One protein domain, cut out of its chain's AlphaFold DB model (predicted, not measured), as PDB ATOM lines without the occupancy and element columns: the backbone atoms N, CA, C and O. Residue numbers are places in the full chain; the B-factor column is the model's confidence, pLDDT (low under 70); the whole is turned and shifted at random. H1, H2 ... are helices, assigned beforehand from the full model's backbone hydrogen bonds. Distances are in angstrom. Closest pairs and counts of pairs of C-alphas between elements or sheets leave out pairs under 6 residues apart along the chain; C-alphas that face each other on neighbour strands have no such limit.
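AT A GLANCE: This is residues 43 to 158 of the 158 residues of an uncharacterized protein of Sphingobium chlorophenolicum (UniProt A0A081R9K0). Look for one long helix, H3, with H2 crossing its first part, H1 packed slantwise near its middle and H4 turned off its far end as a hook; residues 150 to 158, of which 150 to 157 belong to H4, stick out. The printed part has 116 residues, with four named helices in the order H1, H2, H3, H4 and no named strand; its class is all helix, with 91 residues in the helices, and it is extended: radius of gyration of the C-alphas 23.1 A, spans 74 by 27 by 22 A.

HOW THE PARTS SIT: H1, residues 43 to 57, touches H3, residues 96 to 139, at a shallow tilt of 30 degrees; closest C-alphas Ala 54 and Thr 120, 6.7 A. H2, residues 68 to 84, touches H3 at a steep tilt of 68 degrees, only just short of perpendicular; closest C-alphas Leu 73 and Gly 105, 3.8 A. H4, residues 143 to 157, touches H3 at a steep tilt of 62 degrees; closest C-alphas Ile 146 and Leu 138, 6.1 A. Each O i to N i+4 pair is within hydrogen-bond range in H1, H2 and H3, and 10 of 11 in H4.

IN THESE COORDINATES: Find C-alpha 43 at (156.648, 146.866, 94.106), where H1 begins its 21.4 A; H2 spans 24.5 A. From C-alpha 96, H3 runs 63.4 A; H4, 21.7 A long, ends with C-alpha 157 at (151.120, 180.987, 75.473).

THE WHOLE: The farthest C-alphas, Leu 89 and Pro 143, are 74.8 A apart. The printed part has no cut; link H2 to H3 is long; pLDDT is under 70 at residues 156 to 158.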
ATOM      1  N   THR A  43     155.695 146.058  93.322       92.44
ATOM      2  CA  THR A  43     156.648 146.866  94.106       92.44
ATOM      3  C   THR A  43     157.943 147.123  93.337       92.44
ATOM      4  O   THR A  43     158.464 148.230  93.324       92.44
ATOM      5  N   THR A  44     158.441 146.123  92.608       95.75
ATOM      6  CA  THR A  44     159.662 146.246  91.805       95.75
ATOM      7  C   THR A  44     159.530 147.228  90.642       95.75
ATOM      8  O   THR A  44     160.498 147.902  90.300       95.75
ATOM      9  N   ALA A  45     158.350 147.313  90.023       94.25
ATOM     10  CA  ALA A  45     158.087 148.297  88.979       94.25
ATOM     11  C   ALA A  45     157.989 149.707  89.575       94.25
ATOM     12  O   ALA A  45     158.567 150.627  89.009       94.25
ATOM     13  N   MET A  46     157.353 149.853  90.742       93.25
ATOM     14  CA  MET A  46     157.273 151.134  91.452       93.25
ATOM     15  C   MET A  46     158.643 151.655  91.889       93.25
ATOM     16  O   MET A  46     158.942 152.821  91.665       93.25
ATOM     17  N   ILE A  47     159.522 150.788  92.401       94.69
ATOM     18  CA  ILE A  47     160.908 151.166  92.725       94.69
ATOM     19  C   ILE A  47     161.627 151.692  91.478       94.69
ATOM     20  O   ILE A  47     162.274 152.736  91.528       94.69
ATOM     21  N   ARG A  48     161.497 150.998  90.338       95.12
ATOM     22  CA  ARG A  48     162.106 151.443  89.075       95.12
ATOM     23  C   ARG A  48     161.525 152.758  88.576       95.12
ATOM     24  O   ARG A  48     162.291 153.588  88.103       95.12
ATOM     25  N   LEU A  49     160.207 152.933  88.665       92.25
ATOM     26  CA  LEU A  49     159.537 154.168  88.270       92.25
ATOM     27  C   LEU A  49     160.034 155.338  89.118       92.25
ATOM     28  O   LEU A  49     160.563 156.289  88.559       92.25
ATOM     29  N   ALA A  50     159.960 155.220  90.447       91.44
ATOM     30  CA  ALA A  50     160.417 156.253  91.371       91.44
ATOM     31  C   ALA A  50     161.895 156.610  91.148       91.44
ATOM     32  O   ALA A  50     162.254 157.782  91.075       91.44
ATOM     33  N   THR A  51     162.744 155.597  90.951       92.62
ATOM     34  CA  THR A  51     164.163 155.811  90.641       92.62
ATOM     35  C   THR A  51     164.342 156.541  89.312       92.62
ATOM     36  O   THR A  51     165.117 157.486  89.237       92.62
ATOM     37  N   LYS A  52     163.621 156.136  88.261       91.12
ATOM     38  CA  LYS A  52     163.703 156.777  86.945       91.12
ATOM     39  C   LYS A  52     163.267 158.241  87.009       91.12
ATOM     40  O   LYS A  52     163.963 159.089  86.466       91.12
ATOM     41  N   THR A  53     162.178 158.540  87.712       89.06
ATOM     42  CA  THR A  53     161.724 159.916  87.948       89.06
ATOM     43  C   THR A  53     162.792 160.736  88.668       89.06
ATOM     44  O   THR A  53     163.105 161.846  88.249       89.06
ATOM     45  N   ALA A  54     163.429 160.175  89.699       90.00
ATOM     46  CA  ALA A  54     164.535 160.848  90.374       90.00
ATOM     47  C   ALA A  54     165.727 161.106  89.432       90.00
ATOM     48  O   ALA A  54     166.330 162.170  89.494       90.00
ATOM     49  N   GLN A  55     166.052 160.175  88.526       90.75
ATOM     50  CA  GLN A  55     167.127 160.341  87.536       90.75
ATOM     51  C   GLN A  55     166.812 161.393  86.463       90.75
ATOM     52  O   GLN A  55     167.725 162.050  85.972       90.75
ATOM     53  N   GLU A  56     165.538 161.567  86.103       86.62
ATOM     54  CA  GLU A  56     165.099 162.637  85.196       86.62
ATOM     55  C   GLU A  56     165.324 164.021  85.823       86.62
ATOM     56  O   GLU A  56     165.733 164.949  85.128       86.62
ATOM     57  N   MET A  57     165.134 164.141  87.140       82.81
ATOM     58  CA  MET A  57     165.418 165.370  87.895       82.81
ATOM     59  C   MET A  57     166.908 165.535  88.221       82.81
ATOM     60  O   MET A  57     167.407 166.652  88.292       82.81
ATOM     61  N   CYS A  58     167.620 164.426  88.421       89.00
ATOM     62  CA  CYS A  58     169.014 164.390  88.856       89.00
ATOM     63  C   CYS A  58     169.840 163.525  87.882       89.00
ATOM     64  O   CYS A  58     170.090 162.353  88.173       89.00
ATOM     65  N   PRO A  59     170.323 164.061  86.742       87.31
ATOM     66  CA  PRO A  59     170.962 163.257  85.686       87.31
ATOM     67  C   PRO A  59     172.226 162.488  86.108       87.31
ATOM     68  O   PRO A  59     172.661 161.561  85.425       87.31
ATOM     69  N   HIS A  60     172.847 162.884  87.219       88.69
ATOM     70  CA  HIS A  60     174.039 162.242  87.767       88.69
ATOM     71  C   HIS A  60     173.718 161.087  88.733       88.69
ATOM     72  O   HIS A  60     174.619 160.314  89.065       88.69
ATOM     73  N   LEU A  61     172.455 160.930  89.151       93.12
ATOM     74  CA  LEU A  61     171.994 159.809  89.966       93.12
ATOM     75  C   LEU A  61     172.060 158.509  89.152       93.12
ATOM     76  O   LEU A  61     171.421 158.363  88.106       93.12
ATOM     77  N   LYS A  62     172.818 157.525  89.636       93.44
ATOM     78  CA  LYS A  62     172.975 156.226  88.968       93.44
ATOM     79  C   LYS A  62     172.666 155.096  89.931       93.44
ATOM     80  O   LYS A  62     173.451 154.822  90.829       93.44
ATOM     81  N   ILE A  63     171.551 154.412  89.695       95.25
ATOM     82  CA  ILE A  63     171.184 153.216  90.452       95.25
ATOM     83  C   ILE A  63     171.522 151.969  89.641       95.25
ATOM     84  O   ILE A  63     171.053 151.793  88.513       95.25
ATOM     85  N   ASP A  64     172.327 151.087  90.231       94.62
ATOM     86  CA  ASP A  64     172.709 149.820  89.620       94.62
ATOM     87  C   ASP A  64     171.698 148.712  89.944       94.62
ATOM     88  O   ASP A  64     171.731 148.071  90.997       94.62
ATOM     89  N   PHE A  65     170.807 148.445  88.990       96.44
ATOM     90  CA  PHE A  65     169.867 147.326  89.061       96.44
ATOM     91  C   PHE A  65     170.466 145.978  88.621       96.44
ATOM     92  O   PHE A  65     169.735 144.988  88.566       96.44
ATOM     93  N   MET A  66     171.755 145.915  88.279       96.62
ATOM     94  CA  MET A  66     172.489 144.657  88.090       96.62
ATOM     95  C   MET A  66     173.155 144.183  89.387       96.62
ATOM     96  O   MET A  66     173.603 143.037  89.457       96.62
ATOM     97  N   ASN A  67     173.156 145.017  90.430       96.62
ATOM     98  CA  ASN A  67     173.658 144.666  91.747       96.62
ATOM     99  C   ASN A  67     172.945 143.407  92.297       96.62
ATOM    100  O   ASN A  67     171.710 143.327  92.244       96.62
ATOM    101  N   PRO A  68     173.677 142.434  92.878       97.69
ATOM    102  CA  PRO A  68     173.077 141.235  93.462       97.69
ATOM    103  C   PRO A  68     171.961 141.529  94.472       97.69
ATOM    104  O   PRO A  68     170.970 140.800  94.510       97.69
ATOM    105  N   GLY A  69     172.076 142.619  95.237       97.94
ATOM    106  CA  GLY A  69     171.070 143.075  96.194       97.94
ATOM    107  C   GLY A  69     169.694 143.308  95.567       97.94
ATOM    108  O   GLY A  69     168.686 142.894  96.136       97.94
ATOM    109  N   TRP A  70     169.622 143.830  94.338       98.06
ATOM    110  CA  TRP A  70     168.349 143.962  93.624       98.06
ATOM    111  C   TRP A  70     167.697 142.605  93.342       98.06
ATOM    112  O   TRP A  70     166.487 142.429  93.505       98.06
ATOM    113  N   GLN A  71     168.489 141.617  92.917       98.06
ATOM    114  CA  GLN A  71     167.973 140.268  92.707       98.06
ATOM    115  C   GLN A  71     167.474 139.665  94.023       98.06
ATOM    116  O   GLN A  71     166.377 139.107  94.054       98.06
ATOM    117  N   LYS A  72     168.216 139.866  95.114       98.38
ATOM    118  CA  LYS A  72     167.819 139.423  96.453       98.38
ATOM    119  C   LYS A  72     166.539 140.084  96.947       98.38
ATOM    120  O   LYS A  72     165.677 139.398  97.494       98.38
ATOM    121  N   LEU A  73     166.334 141.369  96.664       98.25
ATOM    122  CA  LEU A  73     165.075 142.046  96.960       98.25
ATOM    123  C   LEU A  73     163.901 141.407  96.204       98.25
ATOM    124  O   LEU A  73     162.873 141.100  96.809       98.25
ATOM    125  N   LYS A  74     164.055 141.137  94.898       97.94
ATOM    126  CA  LYS A  74     163.018 140.460  94.096       97.94
ATOM    127  C   LYS A  74     162.674 139.080  94.655       97.94
ATOM    128  O   LYS A  74     161.495 138.739  94.752       97.94
ATOM    129  N   ASP A  75     163.683 138.296  95.020       97.31
ATOM    130  CA  ASP A  75     163.485 136.955  95.576       97.31
ATOM    131  C   ASP A  75     162.772 137.011  96.936       97.31
ATOM    132  O   ASP A  75     161.895 136.195  97.217       97.31
ATOM    133  N   SER A  76     163.049 138.041  97.728       97.75
ATOM    134  CA  SER A  76     162.418 138.274  99.033       97.75
ATOM    135  C   SER A  76     160.961 138.706  98.919       97.75
ATOM    136  O   SER A  76     160.114 138.242  99.680       97.75
ATOM    137  N   ILE A  77     160.629 139.521  97.916       97.00
ATOM    138  CA  ILE A  77     159.237 139.865  97.594       97.00
ATOM    139  C   ILE A  77     158.466 138.611  97.157       97.00
ATOM    140  O   ILE A  77     157.331 138.403  97.586       97.00
ATOM    141  N   ARG A  78     159.078 137.737  96.346       96.25
ATOM    142  CA  ARG A  78     158.463 136.452  95.964       96.25
ATOM    143  C   ARG A  78     158.240 135.555  97.177       96.25
ATOM    144  O   ARG A  78     157.156 134.994  97.307       96.25
ATOM    145  N   LEU A  79     159.227 135.460  98.069       96.94
ATOM    146  CA  LEU A  79     159.104 134.726  99.325       96.94
ATOM    147  C   LEU A  79     157.949 135.268 100.171       96.94
ATOM    148  O   LEU A  79     157.108 134.483 100.598       96.94
ATOM    149  N   ARG A  80     157.868 136.595 100.354       96.56
ATOM    150  CA  ARG A  80     156.758 137.255 101.055       96.56
ATOM    151  C   ARG A  80     155.421 136.870 100.435       96.56
ATOM    152  O   ARG A  80     154.521 136.455 101.149       96.56
ATOM    153  N   ASN A  81     155.287 136.985  99.115       95.44
ATOM    154  CA  ASN A  81     154.030 136.671  98.432       95.44
ATOM    155  C   ASN A  81     153.618 135.210  98.628       95.44
ATOM    156  O   ASN A  81     152.438 134.939  98.836       95.44
ATOM    157  N   ARG A  82     154.594 134.296  98.606       96.38
ATOM    158  CA  ARG A  82     154.384 132.870  98.850       96.38
ATOM    159  C   ARG A  82     153.868 132.602 100.267       96.38
ATOM    160  O   ARG A  82     152.872 131.910 100.413       96.38
ATOM    161  N   ILE A  83     154.482 133.193 101.298       97.25
ATOM    162  CA  ILE A  83     154.065 132.964 102.696       97.25
ATOM    163  C   ILE A  83     152.740 133.652 103.055       97.25
ATOM    164  O   ILE A  83     152.036 133.180 103.941       97.25
ATOM    165  N   THR A  84     152.384 134.762 102.395       97.19
ATOM    166  CA  THR A  84     151.125 135.479 102.672       97.19
ATOM    167  C   THR A  84     149.933 134.933 101.898       97.19
ATOM    168  O   THR A  84     148.793 135.177 102.281       97.19
ATOM    169  N   HIS A  85     150.181 134.222 100.800       95.75
ATOM    170  CA  HIS A  85     149.151 133.586  99.983       95.75
ATOM    171  C   HIS A  85     149.546 132.132  99.673       95.75
ATOM    172  O   HIS A  85     149.721 131.788  98.499       95.75
ATOM    173  N   PRO A  86     149.733 131.289 100.709       96.75
ATOM    174  CA  PRO A  86     150.214 129.927 100.529       96.75
ATOM    175  C   PRO A  86     149.155 129.078  99.825       96.75
ATOM    176  O   PRO A  86     147.968 129.143 100.149       96.75
ATOM    177  N   LYS A  87     149.583 128.267  98.858       96.88
ATOM    178  CA  LYS A  87     148.732 127.281  98.176       96.88
ATOM    179  C   LYS A  87     148.852 125.894  98.800       96.88
ATOM    180  O   LYS A  87     147.947 125.080  98.654       96.88
ATOM    181  N   ASN A  88     149.968 125.627  99.470       96.94
ATOM    182  CA  ASN A  88     150.259 124.381 100.169       96.94
ATOM    183  C   ASN A  88     151.103 124.657 101.427       96.94
ATOM    184  O   ASN A  88     151.434 125.804 101.729       96.94
ATOM    185  N   LEU A  89     151.411 123.614 102.198       95.94
ATOM    186  CA  LEU A  89     152.181 123.759 103.438       95.94
ATOM    187  C   LEU A  89     153.657 124.074 103.164       95.94
ATOM    188  O   LEU A  89     154.297 124.774 103.948       95.94
ATOM    189  N   GLU A  90     154.195 123.608 102.040       95.75
ATOM    190  CA  GLU A  90     155.578 123.837 101.625       95.75
ATOM    191  C   GLU A  90     155.867 125.323 101.364       95.75
ATOM    192  O   GLU A  90     156.986 125.793 101.584       95.75
ATOM    193  N   ASP A  91     154.855 126.091 100.956       96.69
ATOM    194  CA  ASP A  91     154.943 127.538 100.753       96.69
ATOM    195  C   ASP A  91     155.315 128.306 102.035       96.69
ATOM    196  O   ASP A  91     155.941 129.371 101.956       96.69
ATOM    197  N   LEU A  92     155.002 127.741 103.208       96.25
ATOM    198  CA  LEU A  92     155.322 128.301 104.524       96.25
ATOM    199  C   LEU A  92     156.755 127.991 104.985       96.25
ATOM    200  O   LEU A  92     157.212 128.544 105.986       96.25
ATOM    201  N   VAL A  93     157.490 127.133 104.271       96.56
ATOM    202  CA  VAL A  93     158.853 126.748 104.652       96.56
ATOM    203  C   VAL A  93     159.831 127.874 104.325       96.56
ATOM    204  O   VAL A  93     160.090 128.183 103.158       96.56
ATOM    205  N   VAL A  94     160.428 128.461 105.361       97.50
ATOM    206  CA  VAL A  94     161.452 129.508 105.248       97.50
ATOM    207  C   VAL A  94     162.787 128.968 105.751       97.50
ATOM    208  O   VAL A  94     162.922 128.580 106.909       97.50
ATOM    209  N   SER A  95     163.793 128.942 104.876       97.50
ATOM    210  CA  SER A  95     165.150 128.515 105.233       97.50
ATOM    211  C   SER A  95     165.996 129.675 105.761       97.50
ATOM    212  O   SER A  95     165.705 130.844 105.509       97.50
ATOM    213  N   ARG A  96     167.121 129.367 106.420       97.94
ATOM    214  CA  ARG A  96     168.085 130.399 106.836       97.94
ATOM    215  C   ARG A  96     168.602 131.223 105.654       97.94
ATOM    216  O   ARG A  96     168.635 132.444 105.737       97.94
ATOM    217  N   ARG A  97     168.891 130.568 104.527       97.12
ATOM    218  CA  ARG A  97     169.305 131.235 103.285       97.12
ATOM    219  C   ARG A  97     168.267 132.245 102.798       97.12
ATOM    220  O   ARG A  97     168.642 133.290 102.285       97.12
ATOM    221  N   ASN A  98     166.977 131.955 102.968       97.56
ATOM    222  CA  ASN A  98     165.926 132.904 102.608       97.56
ATOM    223  C   ASN A  98     165.980 134.177 103.461       97.56
ATOM    224  O   ASN A  98     165.736 135.258 102.936       97.56
ATOM    225  N   LEU A  99     166.312 134.055 104.749       97.94
ATOM    226  CA  LEU A  99     166.473 135.203 105.643       97.94
ATOM    227  C   LEU A  99     167.715 136.026 105.287       97.94
ATOM    228  O   LEU A  99     167.644 137.251 105.262       97.94
ATOM    229  N   ASP A 100     168.830 135.361 104.981       97.94
ATOM    230  CA  ASP A 100     170.068 136.041 104.593       97.94
ATOM    231  C   ASP A 100     169.887 136.788 103.254       97.94
ATOM    232  O   ASP A 100     170.260 137.956 103.137       97.94
ATOM    233  N   ASP A 101     169.214 136.163 102.279       97.31
ATOM    234  CA  ASP A 101     168.828 136.805 101.017       97.31
ATOM    235  C   ASP A 101     167.889 138.004 101.264       97.31
ATOM    236  O   ASP A 101     168.086 139.072 100.681       97.31
ATOM    237  N   ALA A 102     166.915 137.879 102.172       98.00
ATOM    238  CA  ALA A 102     166.029 138.983 102.546       98.00
ATOM    239  C   ALA A 102     166.761 140.166 103.160       98.00
ATOM    240  O   ALA A 102     166.496 141.308 102.781       98.00
ATOM    241  N   LYS A 103     167.726 139.900 104.039       98.31
ATOM    242  CA  LYS A 103     168.568 140.942 104.617       98.31
ATOM    243  C   LYS A 103     169.376 141.667 103.540       98.31
ATOM    244  O   LYS A 103     169.307 142.884 103.460       98.31
ATOM    245  N   MET A 104     170.057 140.931 102.658       98.12
ATOM    246  CA  MET A 104     170.832 141.534 101.564       98.12
ATOM    247  C   MET A 104     169.970 142.391 100.630       98.12
ATOM    248  O   MET A 104     170.391 143.465 100.200       98.12
ATOM    249  N   GLY A 105     168.766 141.917 100.294       98.19
ATOM    250  CA  GLY A 105     167.831 142.669  99.461       98.19
ATOM    251  C   GLY A 105     167.333 143.945 100.133       98.19
ATOM    252  O   GLY A 105     167.225 144.985  99.484       98.19
ATOM    253  N   PHE A 106     167.055 143.870 101.434       97.56
ATOM    254  CA  PHE A 106     166.629 145.012 102.233       97.56
ATOM    255  C   PHE A 106     167.743 146.053 102.401       97.56
ATOM    256  O   PHE A 106     167.492 147.235 102.180       97.56
ATOM    257  N   ASP A 107     168.972 145.624 102.695       98.25
ATOM    258  CA  ASP A 107     170.134 146.511 102.837       98.25
ATOM    259  C   ASP A 107     170.409 147.278 101.532       98.25
ATOM    260  O   ASP A 107     170.609 148.496 101.546       98.25
ATOM    261  N   TRP A 108     170.340 146.592 100.383       98.06
ATOM    262  CA  TRP A 108     170.447 147.241  99.073       98.06
ATOM    263  C   TRP A 108     169.336 148.270  98.853       98.06
ATOM    264  O   TRP A 108     169.606 149.372  98.377       98.06
ATOM    265  N   PHE A 109     168.093 147.929  99.209       97.94
ATOM    266  CA  PHE A 109     166.955 148.828  99.034       97.94
ATOM    267  C   PHE A 109     167.088 150.084  99.893       97.94
ATOM    268  O   PHE A 109     166.930 151.183  99.373       97.94
ATOM    269  N   LEU A 110     167.422 149.935 101.178       97.75
ATOM    270  CA  LEU A 110     167.604 151.072 102.079       97.75
ATOM    271  C   LEU A 110     168.737 151.987 101.625       97.75
ATOM    272  O   LEU A 110     168.550 153.199 101.602       97.75
ATOM    273  N   THR A 111     169.873 151.411 101.227       96.75
ATOM    274  CA  THR A 111     171.008 152.188 100.706       96.75
ATOM    275  C   THR A 111     170.595 152.952  99.450       96.75
ATOM    276  O   THR A 111     170.770 154.159  99.376       96.75
ATOM    277  N   THR A 112     169.922 152.278  98.512       96.31
ATOM    278  CA  THR A 112     169.414 152.906  97.284       96.31
ATOM    279  C   THR A 112     168.452 154.055  97.587       96.31
ATOM    280  O   THR A 112     168.553 155.115  96.982       96.31
ATOM    281  N   VAL A 113     167.509 153.869  98.517       95.56
ATOM    282  CA  VAL A 113     166.557 154.923  98.898       95.56
ATOM    283  C   VAL A 113     167.274 156.101  99.548       95.56
ATOM    284  O   VAL A 113     166.976 157.239  99.198       95.56
ATOM    285  N   ALA A 114     168.220 155.843 100.452       96.12
ATOM    286  CA  ALA A 114     169.004 156.888 101.098       96.12
ATOM    287  C   ALA A 114     169.796 157.712 100.070       96.12
ATOM    288  O   ALA A 114     169.681 158.934 100.074       96.12
ATOM    289  N   ASP A 115     170.487 157.052  99.135       94.44
ATOM    290  CA  ASP A 115     171.251 157.712  98.070       94.44
ATOM    291  C   ASP A 115     170.345 158.576  97.176       94.44
ATOM    292  O   ASP A 115     170.663 159.724  96.859       94.44
ATOM    293  N   VAL A 116     169.179 158.045  96.782       94.56
ATOM    294  CA  VAL A 116     168.192 158.792  95.987       94.56
ATOM    295  C   VAL A 116     167.692 160.013  96.760       94.56
ATOM    296  O   VAL A 116     167.625 161.104  96.196       94.56
ATOM    297  N   MET A 117     167.341 159.852  98.038       93.25
ATOM    298  CA  MET A 117     166.855 160.949  98.878       93.25
ATOM    299  C   MET A 117     167.919 162.028  99.082       93.25
ATOM    300  O   MET A 117     167.605 163.209  98.974       93.25
ATOM    301  N   GLU A 118     169.167 161.646  99.343       94.81
ATOM    302  CA  GLU A 118     170.273 162.587  99.527       94.81
ATOM    303  C   GLU A 118     170.501 163.427  98.266       94.81
ATOM    304  O   GLU A 118     170.525 164.659  98.326       94.81
ATOM    305  N   VAL A 119     170.617 162.766  97.110       93.88
ATOM    306  CA  VAL A 119     170.869 163.439  95.832       93.88
ATOM    307  C   VAL A 119     169.706 164.352  95.449       93.88
ATOM    308  O   VAL A 119     169.922 165.513  95.103       93.88
ATOM    309  N   THR A 120     168.471 163.859  95.550       91.00
ATOM    310  CA  THR A 120     167.285 164.655  95.197       91.00
ATOM    311  C   THR A 120     167.090 165.844  96.132       91.00
ATOM    312  O   THR A 120     166.749 166.926  95.661       91.00
ATOM    313  N   LEU A 121     167.366 165.697  97.433       92.44
ATOM    314  CA  LEU A 121     167.304 166.803  98.389       92.44
ATOM    315  C   LEU A 121     168.357 167.873  98.085       92.44
ATOM    316  O   LEU A 121     168.067 169.068  98.168       92.44
ATOM    317  N   LYS A 122     169.572 167.457  97.712       92.19
ATOM    318  CA  LYS A 122     170.653 168.375  97.347       92.19
ATOM    319  C   LYS A 122     170.306 169.193  96.104       92.19
ATOM    320  O   LYS A 122     170.445 170.415  96.134       92.19
ATOM    321  N   GLU A 123     169.823 168.543  95.047       89.38
ATOM    322  CA  GLU A 123     169.382 169.230  93.824       89.38
ATOM    323  C   GLU A 123     168.182 170.142  94.101       89.38
ATOM    324  O   GLU A 123     168.178 171.305  93.703       89.38
ATOM    325  N   PHE A 124     167.196 169.671  94.870       87.50
ATOM    326  CA  PHE A 124     166.051 170.490  95.267       87.50
ATOM    327  C   PHE A 124     166.472 171.746  96.040       87.50
ATOM    328  O   PHE A 124     165.963 172.834  95.774       87.50
ATOM    329  N   SER A 125     167.429 171.629  96.963       90.19
ATOM    330  CA  SER A 125     167.949 172.782  97.700       90.19
ATOM    331  C   SER A 125     168.637 173.800  96.788       90.19
ATOM    332  O   SER A 125     168.549 174.997  97.064       90.19
ATOM    333  N   ALA A 126     169.314 173.355  95.725       88.38
ATOM    334  CA  ALA A 126     169.906 174.250  94.733       88.38
ATOM    335  C   ALA A 126     168.812 174.987  93.944       88.38
ATOM    336  O   ALA A 126     168.827 176.215  93.878       88.38
ATOM    337  N   TYR A 127     167.795 174.263  93.462       85.94
ATOM    338  CA  TYR A 127     166.640 174.866  92.791       85.94
ATOM    339  C   TYR A 127     165.897 175.878  93.669       85.94
ATOM    340  O   TYR A 127     165.488 176.931  93.185       85.94
ATOM    341  N   ALA A 128     165.726 175.583  94.959       87.44
ATOM    342  CA  ALA A 128     165.067 176.487  95.896       87.44
ATOM    343  C   ALA A 128     165.859 177.791  96.100       87.44
ATOM    344  O   ALA A 128     165.257 178.861  96.207       87.44
ATOM    345  N   ALA A 129     167.194 177.717  96.128       89.44
ATOM    346  CA  ALA A 129     168.055 178.893  96.214       89.44
ATOM    347  C   ALA A 129     167.960 179.758  94.945       89.44
ATOM    348  O   ALA A 129     167.756 180.967  95.055       89.44
ATOM    349  N   ASP A 130     168.015 179.136  93.765       87.69
ATOM    350  CA  ASP A 130     167.870 179.829  92.480       87.69
ATOM    351  C   ASP A 130     166.493 180.498  92.350       87.69
ATOM    352  O   ASP A 130     166.381 181.659  91.959       87.69
ATOM    353  N   ALA A 131     165.423 179.790  92.724       86.25
ATOM    354  CA  ALA A 131     164.068 180.333  92.699       86.25
ATOM    355  C   ALA A 131     163.920 181.539  93.637       86.25
ATOM    356  O   ALA A 131     163.291 182.532  93.272       86.25
ATOM    357  N   LYS A 132     164.523 181.473  94.830       90.44
ATOM    358  CA  LYS A 132     164.525 182.584  95.784       90.44
ATOM    359  C   LYS A 132     165.234 183.817  95.214       90.44
ATOM    360  O   LYS A 132     164.665 184.901  95.282       90.44
ATOM    361  N   ASP A 133     166.415 183.648  94.618       90.44
ATOM    362  CA  ASP A 133     167.159 184.740  93.969       90.44
ATOM    363  C   ASP A 133     166.339 185.401  92.846       90.44
ATOM    364  O   ASP A 133     166.238 186.627  92.776       90.44
ATOM    365  N   ILE A 134     165.667 184.599  92.014       88.62
ATOM    366  CA  ILE A 134     164.787 185.107  90.951       88.62
ATOM    367  C   ILE A 134     163.613 185.906  91.534       88.62
ATOM    368  O   ILE A 134     163.315 186.997  91.047       88.62
ATOM    369  N   ILE A 135     162.947 185.393  92.573       88.75
ATOM    370  CA  ILE A 135     161.814 186.076  93.220       88.75
ATOM    371  C   ILE A 135     162.257 187.408  93.835       88.75
ATOM    372  O   ILE A 135     161.549 188.410  93.700       88.75
ATOM    373  N   GLU A 136     163.420 187.442  94.486       93.12
ATOM    374  CA  GLU A 136     163.983 188.662  95.070       93.12
ATOM    375  C   GLU A 136     164.295 189.704  93.987       93.12
ATOM    376  O   GLU A 136     163.881 190.857  94.118       93.12
ATOM    377  N   LYS A 137     164.926 189.302  92.875       90.81
ATOM    378  CA  LYS A 137     165.216 190.187  91.733       90.81
ATOM    379  C   LYS A 137     163.956 190.729  91.062       90.81
ATOM    380  O   LYS A 137     163.879 191.925  90.784       90.81
ATOM    381  N   LEU A 138     162.943 189.885  90.854       89.88
ATOM    382  CA  LEU A 138     161.644 190.318  90.325       89.88
ATOM    383  C   LEU A 138     160.964 191.321  91.260       89.88
ATOM    384  O   LEU A 138     160.472 192.351  90.804       89.88
ATOM    385  N   SER A 139     160.981 191.055  92.568       91.44
ATOM    386  CA  SER A 139     160.386 191.942  93.575       91.44
ATOM    387  C   SER A 139     161.116 193.285  93.670       91.44
ATOM    388  O   SER A 139     160.490 194.308  93.938       91.44
ATOM    389  N   ALA A 140     162.429 193.292  93.425       94.69
ATOM    390  CA  ALA A 140     163.254 194.497  93.377       94.69
ATOM    391  C   ALA A 140     163.124 195.286  92.061       94.69
ATOM    392  O   ALA A 140     163.657 196.391  91.960       94.69
ATOM    393  N   GLY A 141     162.418 194.749  91.061       92.12
ATOM    394  CA  GLY A 141     162.243 195.405  89.770       92.12
ATOM    395  C   GLY A 141     163.458 195.302  88.846       92.12
ATOM    396  O   GLY A 141     163.650 196.188  88.014       92.12
ATOM    397  N   ASP A 142     164.287 194.264  88.995       94.12
ATOM    398  CA  ASP A 142     165.472 194.059  88.160       94.12
ATOM    399  C   ASP A 142     165.091 193.964  86.662       94.12
ATOM    400  O   ASP A 142     164.350 193.048  86.278       94.12
ATOM    401  N   PRO A 143     165.568 194.886  85.799       90.69
ATOM    402  CA  PRO A 143     165.122 194.973  84.406       90.69
ATOM    403  C   PRO A 143     165.406 193.709  83.589       90.69
ATOM    404  O   PRO A 143     164.574 193.303  82.774       90.69
ATOM    405  N   ASP A 144     166.553 193.070  83.824       90.12
ATOM    406  CA  ASP A 144     166.982 191.881  83.086       90.12
ATOM    407  C   ASP A 144     166.137 190.662  83.472       90.12
ATOM    408  O   ASP A 144     165.672 189.912  82.607       90.12
ATOM    409  N   THR A 145     165.868 190.491  84.769       88.31
ATOM    410  CA  THR A 145     165.018 189.408  85.280       88.31
ATOM    411  C   THR A 145     163.562 189.576  84.831       88.31
ATOM    412  O   THR A 145     162.930 188.594  84.434       88.31
ATOM    413  N   ILE A 146     163.033 190.807  84.803       88.50
ATOM    414  CA  ILE A 146     161.694 191.099  84.259       88.50
ATOM    415  C   ILE A 146     161.627 190.769  82.763       88.50
ATOM    416  O   ILE A 146     160.684 190.113  82.322       88.50
ATOM    417  N   ALA A 147     162.627 191.179  81.978       89.75
ATOM    418  CA  ALA A 147     162.667 190.887  80.547       89.75
ATOM    419  C   ALA A 147     162.712 189.372  80.270       89.75
ATOM    420  O   ALA A 147     162.027 188.884  79.366       89.75
ATOM    421  N   LEU A 148     163.475 188.622  81.072       86.88
ATOM    422  CA  LEU A 148     163.520 187.158  81.024       86.88
ATOM    423  C   LEU A 148     162.171 186.522  81.380       86.88
ATOM    424  O   LEU A 148     161.730 185.616  80.671       86.88
ATOM    425  N   TYR A 149     161.502 186.999  82.432       84.56
ATOM    426  CA  TYR A 149     160.180 186.510  82.835       84.56
ATOM    427  C   TYR A 149     159.111 186.774  81.764       84.56
ATOM    428  O   TYR A 149     158.372 185.868  81.388       84.56
ATOM    429  N   GLU A 150     159.061 187.986  81.211       86.56
ATOM    430  CA  GLU A 150     158.111 188.356  80.155       86.56
ATOM    431  C   GLU A 150     158.321 187.542  78.874       86.56
ATOM    432  O   GLU A 150     157.358 187.115  78.235       86.56
ATOM    433  N   ARG A 151     159.580 187.279  78.507       85.69
ATOM    434  CA  ARG A 151     159.902 186.381  77.394       85.69
ATOM    435  C   ARG A 151     159.405 184.964  77.668       85.69
ATOM    436  O   ARG A 151     158.760 184.371  76.808       85.69
ATOM    437  N   ALA A 152     159.678 184.453  78.865       80.62
ATOM    438  CA  ALA A 152     159.254 183.127  79.290       80.62
ATOM    439  C   ALA A 152     157.725 182.969  79.273       80.62
ATOM    440  O   ALA A 152     157.232 181.928  78.845       80.62
ATOM    441  N   ARG A 153     156.984 184.009  79.674       77.69
ATOM    442  CA  ARG A 153     155.516 184.022  79.657       77.69
ATOM    443  C   ARG A 153     154.946 183.977  78.239       77.69
ATOM    444  O   ARG A 153     154.012 183.236  77.983       77.69
ATOM    445  N   ARG A 154     155.527 184.724  77.295       79.88
ATOM    446  CA  ARG A 154     155.076 184.695  75.890       79.88
ATOM    447  C   ARG A 154     155.316 183.339  75.235       79.88
ATOM    448  O   ARG A 154     154.462 182.862  74.510       79.88
ATOM    449  N   GLU A 155     156.447 182.703  75.533       74.12
ATOM    450  CA  GLU A 155     156.776 181.369  75.015       74.12
ATOM    451  C   GLU A 155     155.930 180.236  75.644       74.12
ATOM    452  O   GLU A 155     156.046 179.096  75.197       74.12
ATOM    453  N   SER A 156     155.133 180.482  76.696       59.59
ATOM    454  CA  SER A 156     154.188 179.485  77.239       59.59
ATOM    455  C   SER A 156     152.777 179.586  76.668       59.59
ATOM    456  O   SER A 156     152.014 178.635  76.818       59.59
ATOM    457  N   ASP A 157     152.437 180.726  76.064       55.25
ATOM    458  CA  ASP A 157     151.120 180.987  75.473       55.25
ATOM    459  C   ASP A 157     151.038 180.540  73.991       55.25
ATOM    460  O   ASP A 157     149.937 180.477  73.440       55.25
ATOM    461  N   ASP A 158     152.185 180.198  73.382       47.34
ATOM    462  CA  ASP A 158     152.351 179.577  72.052       47.34
ATOM    463  C   ASP A 158     152.518 178.044  72.145       47.34
ATOM    464  O   ASP A 158     151.928 177.327  71.298       47.34
TER     465      ASP A 158